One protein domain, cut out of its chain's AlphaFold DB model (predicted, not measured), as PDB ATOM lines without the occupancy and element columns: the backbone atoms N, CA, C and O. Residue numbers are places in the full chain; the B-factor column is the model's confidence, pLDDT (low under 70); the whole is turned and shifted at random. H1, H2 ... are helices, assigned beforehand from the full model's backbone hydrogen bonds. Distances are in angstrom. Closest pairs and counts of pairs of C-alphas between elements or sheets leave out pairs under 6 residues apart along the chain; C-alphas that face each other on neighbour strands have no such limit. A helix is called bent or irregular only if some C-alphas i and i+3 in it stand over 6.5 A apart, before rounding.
ATOM      1  N   LEU A 309      28.763 137.680  59.323       52.88
ATOM      2  CA  LEU A 309      29.287 136.439  59.909       52.88
ATOM      3  C   LEU A 309      30.766 136.606  60.298       52.88
ATOM      4  O   LEU A 309      31.600 137.021  59.481       52.88
ATOM      5  N   SER A 310      31.121 136.217  61.520       57.31
ATOM      6  CA  SER A 310      32.499 136.189  62.009       57.31
ATOM      7  C   SER A 310      33.270 134.969  61.484       57.31
ATOM      8  O   SER A 310      32.721 133.904  61.204       57.31
ATOM      9  N   GLU A 311      34.601 135.061  61.389       61.00
ATOM     10  CA  GLU A 311      35.441 133.937  60.926       61.00
ATOM     11  C   GLU A 311      35.314 132.673  61.796       61.00
ATOM     12  O   GLU A 311      35.585 131.560  61.334       61.00
ATOM     13  N   LYS A 312      34.907 132.837  63.061       58.47
ATOM     14  CA  LYS A 312      34.692 131.744  64.012       58.47
ATOM     15  C   LYS A 312      33.446 130.933  63.651       58.47
ATOM     16  O   LYS A 312      33.495 129.705  63.725       58.47
ATOM     17  N   GLU A 313      32.388 131.596  63.195       56.81
ATOM     18  CA  GLU A 313      31.144 130.965  62.734       56.81
ATOM     19  C   GLU A 313      31.372 130.169  61.444       56.81
ATOM     20  O   GLU A 313      30.925 129.029  61.310       56.81
ATOM     21  N   VAL A 314      32.192 130.700  60.533       62.38
ATOM     22  CA  VAL A 314      32.507 130.043  59.254       62.38
ATOM     23  C   VAL A 314      33.280 128.720  59.444       62.38
ATOM     24  O   VAL A 314      33.109 127.792  58.654       62.38
ATOM     25  N   ARG A 315      34.079 128.553  60.514       63.25
ATOM     26  CA  ARG A 315      34.736 127.257  60.810       63.25
ATOM     27  C   ARG A 315      33.743 126.157  61.178       63.25
ATOM     28  O   ARG A 315      33.979 125.008  60.835       63.25
ATOM     29  N   MET A 316      32.647 126.490  61.856       57.88
ATOM     30  CA  MET A 316      31.636 125.503  62.253       57.88
ATOM     31  C   MET A 316      30.701 125.141  61.095       57.88
ATOM     32  O   MET A 316      30.251 124.002  60.989       57.88
ATOM     33  N   VAL A 317      30.504 126.065  60.147       64.75
ATOM     34  CA  VAL A 317      29.872 125.769  58.851       64.75
ATOM     35  C   VAL A 317      30.618 124.652  58.112       64.75
ATOM     36  O   VAL A 317      29.976 123.782  57.525       64.75
ATOM     37  N   CYS A 318      31.957 124.619  58.162       65.94
ATOM     38  CA  CYS A 318      32.746 123.550  57.541       65.94
ATOM     39  C   CYS A 318      32.343 122.151  58.040       65.94
ATOM     40  O   CYS A 318      32.316 121.214  57.243       65.94
ATOM     41  N   ASP A 319      32.004 121.993  59.323       64.69
ATOM     42  CA  ASP A 319      31.622 120.698  59.903       64.69
ATOM     43  C   ASP A 319      30.276 120.205  59.353       64.69
ATOM     44  O   ASP A 319      30.143 119.037  58.979       64.69
ATOM     45  N   VAL A 320      29.302 121.108  59.211       61.56
ATOM     46  CA  VAL A 320      27.990 120.791  58.623       61.56
ATOM     47  C   VAL A 320      28.118 120.478  57.134       61.56
ATOM     48  O   VAL A 320      27.560 119.487  56.664       61.56
ATOM     49  N   MET A 321      28.906 121.268  56.399       68.31
ATOM     50  CA  MET A 321      29.164 121.034  54.975       68.31
ATOM     51  C   MET A 321      29.881 119.697  54.748       68.31
ATOM     52  O   MET A 321      29.539 118.968  53.825       68.31
ATOM     53  N   ASN A 322      30.814 119.316  55.625       68.00
ATOM     54  CA  ASN A 322      31.486 118.014  55.572       68.00
ATOM     55  C   ASN A 322      30.538 116.819  55.744       68.00
ATOM     56  O   ASN A 322      30.804 115.749  55.194       68.00
ATOM     57  N   ALA A 323      29.476 116.975  56.533       60.88
ATOM     58  CA  ALA A 323      28.502 115.921  56.801       60.88
ATOM     59  C   ALA A 323      27.354 115.879  55.772       60.88
ATOM     60  O   ALA A 323      26.515 114.974  55.825       60.88
ATOM     61  N   PHE A 324      27.291 116.842  54.846       66.50
ATOM     62  CA  PHE A 324      26.172 116.978  53.921       66.50
ATOM     63  C   PHE A 324      26.204 115.919  52.796       66.50
ATOM     64  O   PHE A 324      27.281 115.525  52.337       66.50
ATOM     65  N   PRO A 325      25.047 115.406  52.318       67.12
ATOM     66  CA  PRO A 325      25.038 114.350  51.309       67.12
ATOM     67  C   PRO A 325      25.634 114.790  49.962       67.12
ATOM     68  O   PRO A 325      25.121 115.698  49.312       67.12
ATOM     69  N   LEU A 326      26.625 114.036  49.475       71.50
ATOM     70  CA  LEU A 326      27.379 114.315  48.239       71.50
ATOM     71  C   LEU A 326      26.523 114.504  46.975       71.50
ATOM     72  O   LEU A 326      26.922 115.209  46.055       71.50
ATOM     73  N   LYS A 327      25.332 113.894  46.917       69.81
ATOM     74  CA  LYS A 327      24.385 114.050  45.796       69.81
ATOM     75  C   LYS A 327      23.857 115.482  45.623       69.81
ATOM     76  O   LYS A 327      23.199 115.760  44.627       69.81
ATOM     77  N   TYR A 328      24.116 116.366  46.586       71.56
ATOM     78  CA  TYR A 328      23.683 117.763  46.587       71.56
ATOM     79  C   TYR A 328      24.865 118.747  46.553       71.56
ATOM     80  O   TYR A 328      24.716 119.891  46.976       71.56
ATOM     81  N   ALA A 329      26.025 118.323  46.041       73.19
ATOM     82  CA  ALA A 329      27.248 119.127  46.019       73.19
ATOM     83  C   ALA A 329      27.096 120.499  45.322       73.19
ATOM     84  O   ALA A 329      27.714 121.466  45.755       73.19
ATOM     85  N   ASP A 330      26.249 120.631  44.293       72.25
ATOM     86  CA  ASP A 330      25.997 121.935  43.649       72.25
ATOM     87  C   ASP A 330      25.187 122.887  44.535       72.25
ATOM     88  O   ASP A 330      25.511 124.064  44.648       72.25
ATOM     89  N   VAL A 331      24.186 122.362  45.245       72.44
ATOM     90  CA  VAL A 331      23.423 123.145  46.230       72.44
ATOM     91  C   VAL A 331      24.324 123.550  47.397       72.44
ATOM     92  O   VAL A 331      24.229 124.658  47.919       72.44
ATOM     93  N   GLN A 332      25.237 122.665  47.794       74.81
ATOM     94  CA  GLN A 332      26.240 122.950  48.813       74.81
ATOM     95  C   GLN A 332      27.185 124.081  48.372       74.81
ATOM     96  O   GLN A 332      27.466 124.974  49.167       74.81
ATOM     97  N   LEU A 333      27.630 124.092  47.110       78.38
ATOM     98  CA  LEU A 333      28.443 125.172  46.531       78.38
ATOM     99  C   LEU A 333      27.731 126.529  46.607       78.38
ATOM    100  O   LEU A 333      28.314 127.509  47.066       78.38
ATOM    101  N   ASP A 334      26.466 126.565  46.205       73.00
ATOM    102  CA  ASP A 334      25.608 127.751  46.233       73.00
ATOM    103  C   ASP A 334      25.434 128.337  47.648       73.00
ATOM    104  O   ASP A 334      25.484 129.554  47.868       73.00
ATOM    105  N   VAL A 335      25.278 127.461  48.640       70.75
ATOM    106  CA  VAL A 335      25.129 127.865  50.042       70.75
ATOM    107  C   VAL A 335      26.462 128.333  50.620       70.75
ATOM    108  O   VAL A 335      26.503 129.359  51.297       70.75
ATOM    109  N   ILE A 336      27.567 127.649  50.307       77.12
ATOM    110  CA  ILE A 336      28.915 128.077  50.704       77.12
ATOM    111  C   ILE A 336      29.210 129.485  50.171       77.12
ATOM    112  O   ILE A 336      29.752 130.308  50.906       77.12
ATOM    113  N   ILE A 337      28.829 129.792  48.929       77.12
ATOM    114  CA  ILE A 337      28.973 131.143  48.368       77.12
ATOM    115  C   ILE A 337      28.148 132.172  49.131       77.12
ATOM    116  O   ILE A 337      28.666 133.244  49.444       77.12
ATOM    117  N   SER A 338      26.908 131.834  49.480       69.06
ATOM    118  CA  SER A 338      26.050 132.729  50.262       69.06
ATOM    119  C   SER A 338      26.664 133.036  51.636       69.06
ATOM    120  O   SER A 338      26.687 134.189  52.058       69.06
ATOM    121  N   ILE A 339      27.262 132.033  52.288       70.88
ATOM    122  CA  ILE A 339      27.976 132.188  53.567       70.88
ATOM    123  C   ILE A 339      29.260 133.006  53.406       70.88
ATOM    124  O   ILE A 339      29.614 133.797  54.269       70.88
ATOM    125  N   VAL A 340      29.983 132.857  52.300       72.94
ATOM    126  CA  VAL A 340      31.144 133.710  52.023       72.94
ATOM    127  C   VAL A 340      30.710 135.166  51.838       72.94
ATOM    128  O   VAL A 340      31.328 136.064  52.405       72.94
ATOM    129  N   GLN A 341      29.651 135.420  51.073       69.38
ATOM    130  CA  GLN A 341      29.142 136.774  50.832       69.38
ATOM    131  C   GLN A 341      28.699 137.465  52.127       69.38
ATOM    132  O   GLN A 341      28.968 138.652  52.302       69.38
ATOM    133  N   ALA A 342      28.125 136.703  53.057       63.41
ATOM    134  CA  ALA A 342      27.751 137.140  54.402       63.41
ATOM    135  C   ALA A 342      28.900 137.747  55.216       63.41
ATOM    136  O   ALA A 342      28.716 138.658  56.013       63.41
ATOM    137  N   THR A 343      30.124 137.267  54.988       63.72
ATOM    138  CA  THR A 343      31.325 137.780  55.668       63.72
ATOM    139  C   THR A 343      31.838 139.102  55.075       63.72
ATOM    140  O   THR A 343      32.953 139.531  55.368       63.72
ATOM    141  N   GLY A 344      31.065 139.729  54.181       65.94
ATOM    142  CA  GLY A 344      31.442 140.948  53.461       65.94
ATOM    143  C   GLY A 344      32.364 140.709  52.261       65.94
ATOM    144  O   GLY A 344      32.887 141.661  51.680       65.94
ATOM    145  N   VAL A 345      32.588 139.451  51.861       72.94
ATOM    146  CA  VAL A 345      33.413 139.128  50.689       72.94
ATOM    147  C   VAL A 345      32.611 139.354  49.412       72.94
ATOM    148  O   VAL A 345      31.631 138.665  49.127       72.94
ATOM    149  N   VAL A 346      33.078 140.292  48.593       74.38
ATOM    150  CA  VAL A 346      32.497 140.559  47.276       74.38
ATOM    151  C   VAL A 346      32.907 139.452  46.302       74.38
ATOM    152  O   VAL A 346      34.095 139.216  46.081       74.38
ATOM    153  N   VAL A 347      31.922 138.795  45.692       74.75
ATOM    154  CA  VAL A 347      32.116 137.803  44.620       74.75
ATOM    155  C   VAL A 347      31.312 138.199  43.382       74.75
ATOM    156  O   VAL A 347      30.228 138.779  43.492       74.75
ATOM    157  N   ASP A 348      31.845 137.900  42.196       77.12
ATOM    158  CA  ASP A 348      31.191 138.224  40.928       77.12
ATOM    159  C   ASP A 348      30.050 137.244  40.637       77.12
ATOM    160  O   ASP A 348      30.268 136.080  40.299       77.12
ATOM    161  N   ARG A 349      28.814 137.743  40.722       70.12
ATOM    162  CA  ARG A 349      27.591 136.963  40.491       70.12
ATOM    163  C   ARG A 349      27.459 136.434  39.058       70.12
ATOM    164  O   ARG A 349      26.600 135.593  38.817       70.12
ATOM    165  N   LYS A 350      28.266 136.921  38.107       77.19
ATOM    166  CA  LYS A 350      28.273 136.433  36.717       77.19
ATOM    167  C   LYS A 350      29.062 135.139  36.542       77.19
ATOM    168  O   LYS A 350      28.949 134.501  35.497       77.19
ATOM    169  N   GLU A 351      29.870 134.757  37.525       79.75
ATOM    170  CA  GLU A 351      30.690 133.555  37.444       79.75
ATOM    171  C   GLU A 351      29.993 132.340  38.056       79.75
ATOM    172  O   GLU A 351      29.150 132.489  38.936       79.75
ATOM    173  N   PRO A 352      30.340 131.112  37.646       81.94
ATOM    174  CA  PRO A 352      29.833 129.915  38.308       81.94
ATOM    175  C   PRO A 352      30.252 129.860  39.793       81.94
ATOM    176  O   PRO A 352      31.384 130.248  40.105       81.94
ATOM    177  N   PRO A 353      29.410 129.334  40.707       82.31
ATOM    178  CA  PRO A 353      29.663 129.320  42.157       82.31
ATOM    179  C   PRO A 353      31.029 128.744  42.546       82.31
ATOM    180  O   PRO A 353      31.732 129.282  43.395       82.31
ATOM    181  N   ILE A 354      31.467 127.684  41.864       82.38
ATOM    182  CA  ILE A 354      32.767 127.056  42.122       82.38
ATOM    183  C   ILE A 354      33.953 127.979  41.783       82.38
ATOM    184  O   ILE A 354      34.972 127.961  42.473       82.38
ATOM    185  N   ILE A 355      33.808 128.836  40.767       81.12
ATOM    186  CA  ILE A 355      34.812 129.836  40.377       81.12
ATOM    187  C   ILE A 355      34.787 131.016  41.347       81.12
ATOM    188  O   ILE A 355      35.848 131.441  41.813       81.12
ATOM    189  N   GLN A 356      33.589 131.483  41.717       83.81
ATOM    190  CA  GLN A 356      33.418 132.505  42.749       83.81
ATOM    191  C   GLN A 356      34.130 132.087  44.043       83.81
ATOM    192  O   GLN A 356      34.886 132.873  44.614       83.81
ATOM    193  N   LEU A 357      33.973 130.822  44.454       84.38
ATOM    194  CA  LEU A 357      34.538 130.288  45.691       84.38
ATOM    195  C   LEU A 357      36.064 130.273  45.637       84.38
ATOM    196  O   LEU A 357      36.726 130.656  46.598       84.38
ATOM    197  N   LEU A 358      36.644 129.870  44.506       79.94
ATOM    198  CA  LEU A 358      38.094 129.841  44.323       79.94
ATOM    199  C   LEU A 358      38.726 131.236  44.432       79.94
ATOM    200  O   LEU A 358      39.815 131.360  45.006       79.94
ATOM    201  N   LYS A 359      38.024 132.272  43.959       80.44
ATOM    202  CA  LYS A 359      38.466 133.678  43.983       80.44
ATOM    203  C   LYS A 359      38.350 134.364  45.346       80.44
ATOM    204  O   LYS A 359      38.878 135.461  45.513       80.44
ATOM    205  N   THR A 360      37.720 133.728  46.332       80.19
ATOM    206  CA  THR A 360      37.600 134.284  47.692       80.19
ATOM    207  C   THR A 360      38.969 134.478  48.370       80.19
ATOM    208  O   THR A 360      39.937 133.789  48.007       80.19
ATOM    209  N   PRO A 361      39.086 135.388  49.363       76.69
ATOM    210  CA  PRO A 361      40.349 135.709  50.027       76.69
ATOM    211  C   PRO A 361      41.096 134.486  50.572       76.69
ATOM    212  O   PRO A 361      40.503 133.477  50.947       76.69
ATOM    213  N   LYS A 362      42.425 134.590  50.674       72.06
ATOM    214  CA  LYS A 362      43.318 133.506  51.128       72.06
ATOM    215  C   LYS A 362      43.354 133.370  52.655       72.06
ATOM    216  O   LYS A 362      44.426 133.267  53.243       72.06
ATOM    217  N   LYS A 363      42.187 133.385  53.300       72.06
ATOM    218  CA  LYS A 363      42.060 133.106  54.735       72.06
ATOM    219  C   LYS A 363      41.895 131.605  54.961       72.06
ATOM    220  O   LYS A 363      41.311 130.910  54.132       72.06
ATOM    221  N   GLU A 364      42.405 131.106  56.085       69.88
ATOM    222  CA  GLU A 364      42.400 129.672  56.410       69.88
ATOM    223  C   GLU A 364      40.991 129.068  56.358       69.88
ATOM    224  O   GLU A 364      40.794 127.990  55.798       69.88
ATOM    225  N   VAL A 365      40.002 129.808  56.855       68.44
ATOM    226  CA  VAL A 365      38.615 129.347  56.919       68.44
ATOM    227  C   VAL A 365      37.994 129.189  55.523       68.44
ATOM    228  O   VAL A 365      37.378 128.165  55.229       68.44
ATOM    229  N   TYR A 366      38.246 130.124  54.601       78.12
ATOM    230  CA  TYR A 366      37.793 129.984  53.212       78.12
ATOM    231  C   TYR A 366      38.550 128.887  52.462       78.12
ATOM    232  O   TYR A 366      37.973 128.224  51.606       78.12
ATOM    233  N   ASN A 367      39.822 128.637  52.787       77.50
ATOM    234  CA  ASN A 367      40.566 127.523  52.195       77.50
ATOM    235  C   ASN A 367      39.980 126.162  52.597       77.50
ATOM    236  O   ASN A 367      39.939 125.255  51.766       77.50
ATOM    237  N   GLN A 368      39.486 126.021  53.828       77.06
ATOM    238  CA  GLN A 368      38.760 124.818  54.245       77.06
ATOM    239  C   GLN A 368      37.458 124.651  53.453       77.06
ATOM    240  O   GLN A 368      37.233 123.578  52.894       77.06
ATOM    241  N   LEU A 369      36.659 125.712  53.298       78.94
ATOM    242  CA  LEU A 369      35.445 125.675  52.472       78.94
ATOM    243  C   LEU A 369      35.739 125.323  51.005       78.94
ATOM    244  O   LEU A 369      35.046 124.484  50.433       78.94
ATOM    245  N   LYS A 370      36.801 125.890  50.411       83.00
ATOM    246  CA  LYS A 370      37.271 125.539  49.055       83.00
ATOM    247  C   LYS A 370      37.578 124.047  48.933       83.00
ATOM    248  O   LYS A 370      37.167 123.412  47.966       83.00
ATOM    249  N   LEU A 371      38.293 123.482  49.905       77.94
ATOM    250  CA  LEU A 371      38.666 122.067  49.899       77.94
ATOM    251  C   LEU A 371      37.453 121.148  50.019       77.94
ATOM    252  O   LEU A 371      37.367 120.174  49.274       77.94
ATOM    253  N   ILE A 372      36.529 121.459  50.930       78.44
ATOM    254  CA  ILE A 372      35.292 120.696  51.130       78.44
ATOM    255  C   ILE A 372      34.473 120.705  49.843       78.44
ATOM    256  O   ILE A 372      34.155 119.645  49.311       78.44
ATOM    257  N   ALA A 373      34.227 121.893  49.293       80.19
ATOM    258  CA  ALA A 373      33.415 122.060  48.100       80.19
ATOM    259  C   ALA A 373      33.988 121.319  46.882       80.19
ATOM    260  O   ALA A 373      33.254 120.624  46.187       80.19
ATOM    261  N   ILE A 374      35.300 121.407  46.637       79.75
ATOM    262  CA  ILE A 374      35.937 120.717  45.503       79.75
ATOM    263  C   ILE A 374      35.964 119.205  45.725       79.75
ATOM    264  O   ILE A 374      35.639 118.446  44.812       79.75
ATOM    265  N   ARG A 375      36.312 118.746  46.934       82.06
ATOM    266  CA  ARG A 375      36.286 117.318  47.283       82.06
ATOM    267  C   ARG A 375      34.893 116.732  47.060       82.06
ATOM    268  O   ARG A 375      34.772 115.660  46.469       82.06
ATOM    269  N   ASP A 376      33.860 117.420  47.530       79.31
ATOM    270  CA  ASP A 376      32.488 116.928  47.473       79.31
ATOM    271  C   ASP A 376      31.914 117.041  46.060       79.31
ATOM    272  O   ASP A 376      31.238 116.115  45.617       79.31
ATOM    273  N   ALA A 377      32.292 118.070  45.295       76.94
ATOM    274  CA  ALA A 377      32.000 118.152  43.868       76.94
ATOM    275  C   ALA A 377      32.598 116.959  43.101       76.94
ATOM    276  O   ALA A 377      31.869 116.302  42.356       76.94
ATOM    277  N   ILE A 378      33.876 116.613  43.338       76.31
ATOM    278  CA  ILE A 378      34.545 115.440  42.739       76.31
ATOM    279  C   ILE A 378      33.806 114.150  43.100       76.31
ATOM    280  O   ILE A 378      33.406 113.387  42.220       76.31
ATOM    281  N   ARG A 379      33.611 113.891  44.399       76.88
ATOM    282  CA  ARG A 379      33.004 112.634  44.871       76.88
ATOM    283  C   ARG A 379      31.532 112.518  44.475       76.88
ATOM    284  O   ARG A 379      31.068 111.415  44.195       76.88
ATOM    285  N   GLY A 380      30.819 113.639  44.452       72.56
ATOM    286  CA  GLY A 380      29.420 113.750  44.054       72.56
ATOM    287  C   GLY A 380      29.194 113.767  42.543       72.56
ATOM    288  O   GLY A 380      28.044 113.690  42.123       72.56
ATOM    289  N   LYS A 381      30.261 113.831  41.726       77.81
ATOM    290  CA  LYS A 381      30.195 113.996  40.261       77.81
ATOM    291  C   LYS A 381      29.356 115.214  39.851       77.81
ATOM    292  O   LYS A 381      28.501 115.128  38.971       77.81
ATOM    293  N   SER A 382      29.595 116.336  40.521       79.06
ATOM    294  CA  SER A 382      28.910 117.601  40.260       79.06
ATOM    295  C   SER A 382      29.147 118.068  38.808       79.06
ATOM    296  O   SER A 382      30.294 118.075  38.348       79.06
ATOM    297  N   PRO A 383      28.102 118.512  38.081       75.44
ATOM    298  CA  PRO A 383      28.235 119.161  36.777       75.44
ATOM    299  C   PRO A 383      29.139 120.401  36.796       75.44
ATOM    300  O   PRO A 383      29.765 120.719  35.785       75.44
ATOM    301  N   SER A 384      29.273 121.070  37.948       77.69
ATOM    302  CA  SER A 384      30.149 122.236  38.121       77.69
ATOM    303  C   SER A 384      31.638 121.912  37.926       77.69
ATOM    304  O   SER A 384      32.436 122.824  37.709       77.69
ATOM    305  N   LEU A 385      32.033 120.631  37.942       77.62
ATOM    306  CA  LEU A 385      33.401 120.209  37.619       77.62
ATOM    307  C   LEU A 385      33.781 120.458  36.154       77.62
ATOM    308  O   LEU A 385      34.950 120.726  35.883       77.62
ATOM    309  N   GLY A 386      32.821 120.419  35.221       76.56
ATOM    310  CA  GLY A 386      33.097 120.693  33.803       76.56
ATOM    311  C   GLY A 386      33.662 122.101  33.596       76.56
ATOM    312  O   GLY A 386      34.637 122.293  32.875       76.56
ATOM    313  N   VAL A 387      33.149 123.071  34.358       79.19
ATOM    314  CA  VAL A 387      33.636 124.458  34.364       79.19
ATOM    315  C   VAL A 387      35.086 124.550  34.859       79.19
ATOM    316  O   VAL A 387      35.868 125.356  34.352       79.19
ATOM    317  N   LEU A 388      35.469 123.728  35.844       75.31
ATOM    318  CA  LEU A 388      36.848 123.690  36.342       75.31
ATOM    319  C   LEU A 388      37.811 123.118  35.301       75.31
ATOM    320  O   LEU A 388      38.920 123.632  35.168       75.31
ATOM    321  N   GLN A 389      37.392 122.097  34.549       76.44
ATOM    322  CA  GLN A 389      38.195 121.523  33.467       76.44
ATOM    323  C   GLN A 389      38.413 122.536  32.339       76.44
ATOM    324  O   GLN A 389      39.545 122.731  31.895       76.44
ATOM    325  N   GLU A 390      37.360 123.249  31.939       78.69
ATOM    326  CA  GLU A 390      37.422 124.281  30.896       78.69
ATOM    327  C   GLU A 390      38.313 125.474  31.284       78.69
ATOM    328  O   GLU A 390      38.968 126.066  30.426       78.69
ATOM    329  N   ARG A 391      38.381 125.817  32.579       76.44
ATOM    330  CA  ARG A 391      39.135 126.979  33.093       76.44
ATOM    331  C   ARG A 391      40.383 126.623  33.905       76.44
ATOM    332  O   ARG A 391      40.930 127.474  34.612       76.44
ATOM    333  N   LYS A 392      40.879 125.387  33.790       74.19
ATOM    334  CA  LYS A 392      41.983 124.843  34.607       74.19
ATOM    335  C   LYS A 392      43.224 125.743  34.634       74.19
ATOM    336  O   LYS A 392      43.768 126.026  35.698       74.19
ATOM    337  N   SER A 393      43.628 126.271  33.480       69.56
ATOM    338  CA  SER A 393      44.821 127.124  33.341       69.56
ATOM    339  C   SER A 393      44.695 128.498  34.018       69.56
ATOM    340  O   SER A 393      45.696 129.059  34.469       69.56
ATOM    341  N   GLU A 394      43.483 129.046  34.118       70.06
ATOM    342  CA  GLU A 394      43.185 130.293  34.830       70.06
ATOM    343  C   GLU A 394      43.199 130.059  36.346       70.06
ATOM    344  O   GLU A 394      43.806 130.816  37.109       70.06
ATOM    345  N   ILE A 395      42.612 128.944  36.778       68.38
ATOM    346  CA  ILE A 395      42.521 128.541  38.182       68.38
ATOM    347  C   ILE A 395      43.902 128.220  38.762       68.38
ATOM    348  O   ILE A 395      44.243 128.680  39.853       68.38
ATOM    349  N   GLU A 396      44.740 127.493  38.019       67.94
ATOM    350  CA  GLU A 396      46.114 127.212  38.434       67.94
ATOM    351  C   GLU A 396      46.919 128.495  38.681       67.94
ATOM    352  O   GLU A 396      47.721 128.549  39.616       67.94
ATOM    353  N   LYS A 397      46.693 129.550  37.886       66.81
ATOM    354  CA  LYS A 397      47.344 130.855  38.083       66.81
ATOM    355  C   LYS A 397      46.855 131.540  39.360       66.81
ATOM    356  O   LYS A 397      47.680 132.037  40.126       66.81
ATOM    357  N   LEU A 398      45.551 131.513  39.644       63.34
ATOM    358  CA  LEU A 398      44.971 132.092  40.869       63.34
ATOM    359  C   LEU A 398      45.527 131.436  42.149       63.34
ATOM    360  O   LEU A 398      45.775 132.109  43.162       63.34
ATOM    361  N   ILE A 399      45.789 130.130  42.082       62.16
ATOM    362  CA  ILE A 399      46.362 129.352  43.183       62.16
ATOM    363  C   ILE A 399      47.869 129.619  43.316       62.16
ATOM    364  O   ILE A 399      48.335 129.920  44.418       62.16
ATOM    365  N   LYS A 400      48.619 129.623  42.201       56.75
ATOM    366  CA  LYS A 400      50.080 129.840  42.173       56.75
ATOM    367  C   LYS A 400      50.509 131.262  42.581       56.75
ATOM    368  O   LYS A 400      51.516 131.406  43.269       56.75
ATOM    369  N   ILE A 401      49.743 132.312  42.259       52.03
ATOM    370  CA  ILE A 401      50.126 133.727  42.498       52.03
ATOM    371  C   ILE A 401      50.165 134.137  43.994       52.03
ATOM    372  O   ILE A 401      50.635 135.217  44.327       52.03
ATOM    373  N   GLY A 402      49.751 133.289  44.946       48.50
ATOM    374  CA  GLY A 402      49.902 133.587  46.392       48.50
ATOM    375  C   GLY A 402      50.586 132.489  47.187       48.50
ATOM    376  O   GLY A 402      50.200 132.223  48.321       48.50
ATOM    377  N   SER A 403      51.562 131.834  46.568       46.59
ATOM    378  CA  SER A 403      52.399 130.802  47.169       46.59
ATOM    379  C   SER A 403      53.400 131.396  48.171       46.59
ATOM    380  O   SER A 403      54.566 131.607  47.836       46.59
ATOM    381  N   LYS A 404      52.958 131.605  49.414       50.06
ATOM    382  CA  LYS A 404      53.799 131.394  50.602       50.06
ATOM    383  C   LYS A 404      52.964 130.670  51.664       50.06
ATOM    384  O   LYS A 404      52.039 131.238  52.228       50.06
ATOM    385  N   ASP A 405      53.257 129.382  51.826       52.59
ATOM    386  CA  ASP A 405      52.973 128.536  52.992       52.59
ATOM    387  C   ASP A 405      51.524 128.369  53.485       52.59
ATOM    388  O   ASP A 405      51.141 128.853  54.545       52.59
ATOM    389  N   SER A 406      50.738 127.512  52.818       57.34
ATOM    390  CA  SER A 406      49.726 126.746  53.562       57.34
ATOM    391  C   SER A 406      49.570 125.315  53.037       57.34
ATOM    392  O   SER A 406      49.426 125.084  51.836       57.34
ATOM    393  N   LYS A 407      49.561 124.335  53.955       64.56
ATOM    394  CA  LYS A 407      49.313 122.900  53.694       64.56
ATOM    395  C   LYS A 407      48.036 122.672  52.866       64.56
ATOM    396  O   LYS A 407      47.990 121.769  52.036       64.56
ATOM    397  N   HIS A 408      47.034 123.534  53.042       63.38
ATOM    398  CA  HIS A 408      45.757 123.510  52.328       63.38
ATOM    399  C   HIS A 408      45.888 123.857  50.832       63.38
ATOM    400  O   HIS A 408      45.202 123.251  50.015       63.38
ATOM    401  N   ASN A 409      46.811 124.746  50.442       65.12
ATOM    402  CA  ASN A 409      47.016 125.118  49.033       65.12
ATOM    403  C   ASN A 409      47.632 123.981  48.207       65.12
ATOM    404  O   ASN A 409      47.256 123.790  47.050       65.12
ATOM    405  N   ASN A 410      48.531 123.190  48.800       67.56
ATOM    406  CA  ASN A 410      49.099 122.016  48.134       67.56
ATOM    407  C   ASN A 410      48.026 120.947  47.889       67.56
ATOM    408  O   ASN A 410      47.954 120.380  46.802       67.56
ATOM    409  N   VAL A 411      47.138 120.722  48.865       68.44
ATOM    410  CA  VAL A 411      46.005 119.797  48.708       68.44
ATOM    411  C   VAL A 411      45.021 120.309  47.653       68.44
ATOM    412  O   VAL A 411      44.587 119.533  46.806       68.44
ATOM    413  N   LEU A 412      44.721 121.611  47.649       68.06
ATOM    414  CA  LEU A 412      43.830 122.230  46.666       68.06
ATOM    415  C   LEU A 412      44.384 122.096  45.240       68.06
ATOM    416  O   LEU A 412      43.658 121.720  44.324       68.06
ATOM    417  N   THR A 413      45.686 122.336  45.072       68.31
ATOM    418  CA  THR A 413      46.387 122.177  43.788       68.31
ATOM    419  C   THR A 413      46.327 120.727  43.307       68.31
ATOM    420  O   THR A 413      46.026 120.474  42.145       68.31
ATOM    421  N   ASN A 414      46.543 119.762  44.204       70.12
ATOM    422  CA  ASN A 414      46.470 118.341  43.864       70.12
ATOM    423  C   ASN A 414      45.050 117.902  43.476       70.12
ATOM    424  O   ASN A 414      44.897 117.141  42.525       70.12
ATOM    425  N   LEU A 415      44.016 118.401  44.163       67.06
ATOM    426  CA  LEU A 415      42.617 118.115  43.824       67.06
ATOM    427  C   LEU A 415      42.226 118.686  42.456       67.06
ATOM    428  O   LEU A 415      41.521 118.027  41.701       67.06
ATOM    429  N   ILE A 416      42.710 119.879  42.112       67.94
ATOM    430  CA  ILE A 416      42.444 120.498  40.805       67.94
ATOM    431  C   ILE A 416      43.227 119.814  39.685       67.94
ATOM    432  O   ILE A 416      42.729 119.704  38.572       67.94
ATOM    433  N   ASN A 417      44.427 119.311  39.970       70.62
ATOM    434  CA  ASN A 417      45.177 118.511  39.006       70.62
ATOM    435  C   ASN A 417      44.532 117.144  38.746       70.62
ATOM    436  O   ASN A 417      44.699 116.618  37.648       70.62
ATOM    437  N   PHE A 418      43.825 116.591  39.741       69.38
ATOM    438  CA  PHE A 418      43.088 115.327  39.646       69.38
ATOM    439  C   PHE A 418      41.817 115.426  38.784       69.38
ATOM    440  O   PHE A 418      41.449 114.440  38.149       69.38
ATOM    441  N   ILE A 419      41.165 116.593  38.773       63.56
ATOM    442  CA  ILE A 419      40.055 116.935  37.865       63.56
ATOM    443  C   ILE A 419      40.583 117.140  36.443       63.56
ATOM    444  O   ILE A 419      39.885 116.692  35.504       63.56
TER     445      ILE A 419
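Overview. This is residues 309 to 419 of the 419 residues of an uncharacterized protein of Wallemia mellicola (UniProt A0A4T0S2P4). A rounded body of helices is built round H4, which runs through its middle, with H1 and H2 on one side and the hairpin of H6 and H7 on the other, H7 packing on H4. H1, H2 and H4 make a three-helix bundle, up and down, while short H3 crosses H2 and H4 steeply and H5 turns off at the far end of H4. The printed part has 111 residues with seven named helices, H1 to H7 in chain order, and no named strand; the class is all helix. It is compact, with a radius of gyration of the C-alphas of 12.9 A, and spans 33 by 32 by 28 A.

Arrangement. Start at H1, residues 311 to 323, which is close to but not clearly touching H2, residues 326 to 342; their closest C-alphas, of Met 321 and Gln 332, are 7.1 A apart, and they run opposite ways at a shallow tilt of 8 degrees. H2 is irregular, with C-alphas 327 and 330 8.3 A apart, and has a kink of 37 degrees near residue 333. Its residues 333 to 340 alone touch H3, residues 353 to 358, closest at the C-alphas of Asp 334 and Pro 353, 6.0 A. Next comes the hub, H4, residues 364 to 380, touching five helices. It touches H2 at a shallow tilt of 23 degrees, opposite ways, closest at the C-alphas of Leu 326 and Gly 380, 4.7 A. With residues 365 to 372 alone it touches H1, closest at the C-alphas of Arg 315 and Val 365, 5.9 A. With residues 370 to 374 alone it touches H3 at a steep tilt of 46 degrees, closest at the C-alphas of Leu 357 and Lys 370, 6.4 A. H5, residues 384 to 390, and H4 only just touch, only at the corner, with 3 pairs of C-alphas within 8 A, the closest being Ala 377 and Leu 385, 6.7 A. H5 also only just touches H3, with 3 such pairs, the closest being Ile 354 and Ser 384, 6.8 A. H6, residues 392 to 400, forms a helical hairpin with H7, residues 407 to 418, closest at the C-alphas of Ile 399 and Thr 413, 7.2 A. H7 touches H4 at a shallow tilt of 25 degrees, the same way, closest at the C-alphas of Leu 371 and Leu 412, 6.1 A. H1 and H7 are apart, and so are H4 and H6. Every O i to N i+4 pair is within hydrogen-bond range in H3, H4 and H7; the counts are 6 of 9 in H1, 11 of 13 in H2, 2 of 3 in H5 and 4 of 5 in H6.

Along the chain. Find C-alpha 311 at (35.441, 133.937, 60.926); from there H1 runs 19.7 A to residue 323. H2 then covers 23.6 A, and H4, from C-alpha 364 at (42.400, 129.672, 56.410), covers 24.0 A. H7 runs 17.1 A and ends at C-alpha 418, (43.088, 115.327, 39.646).

Size, cuts and confidence. Look at Lys 327 and Lys 404 for the two C-alphas farthest apart, 34.5 A. The printed part has no cut and ends at residue 419, the chain's last. No link is long; those from H2 to H3 and from H6 to H7 are short, the others tight. The mean pLDDT of the printed part is 70.7, and 49 residues are under 70, among them residues 309 to 325 and 395 to 413.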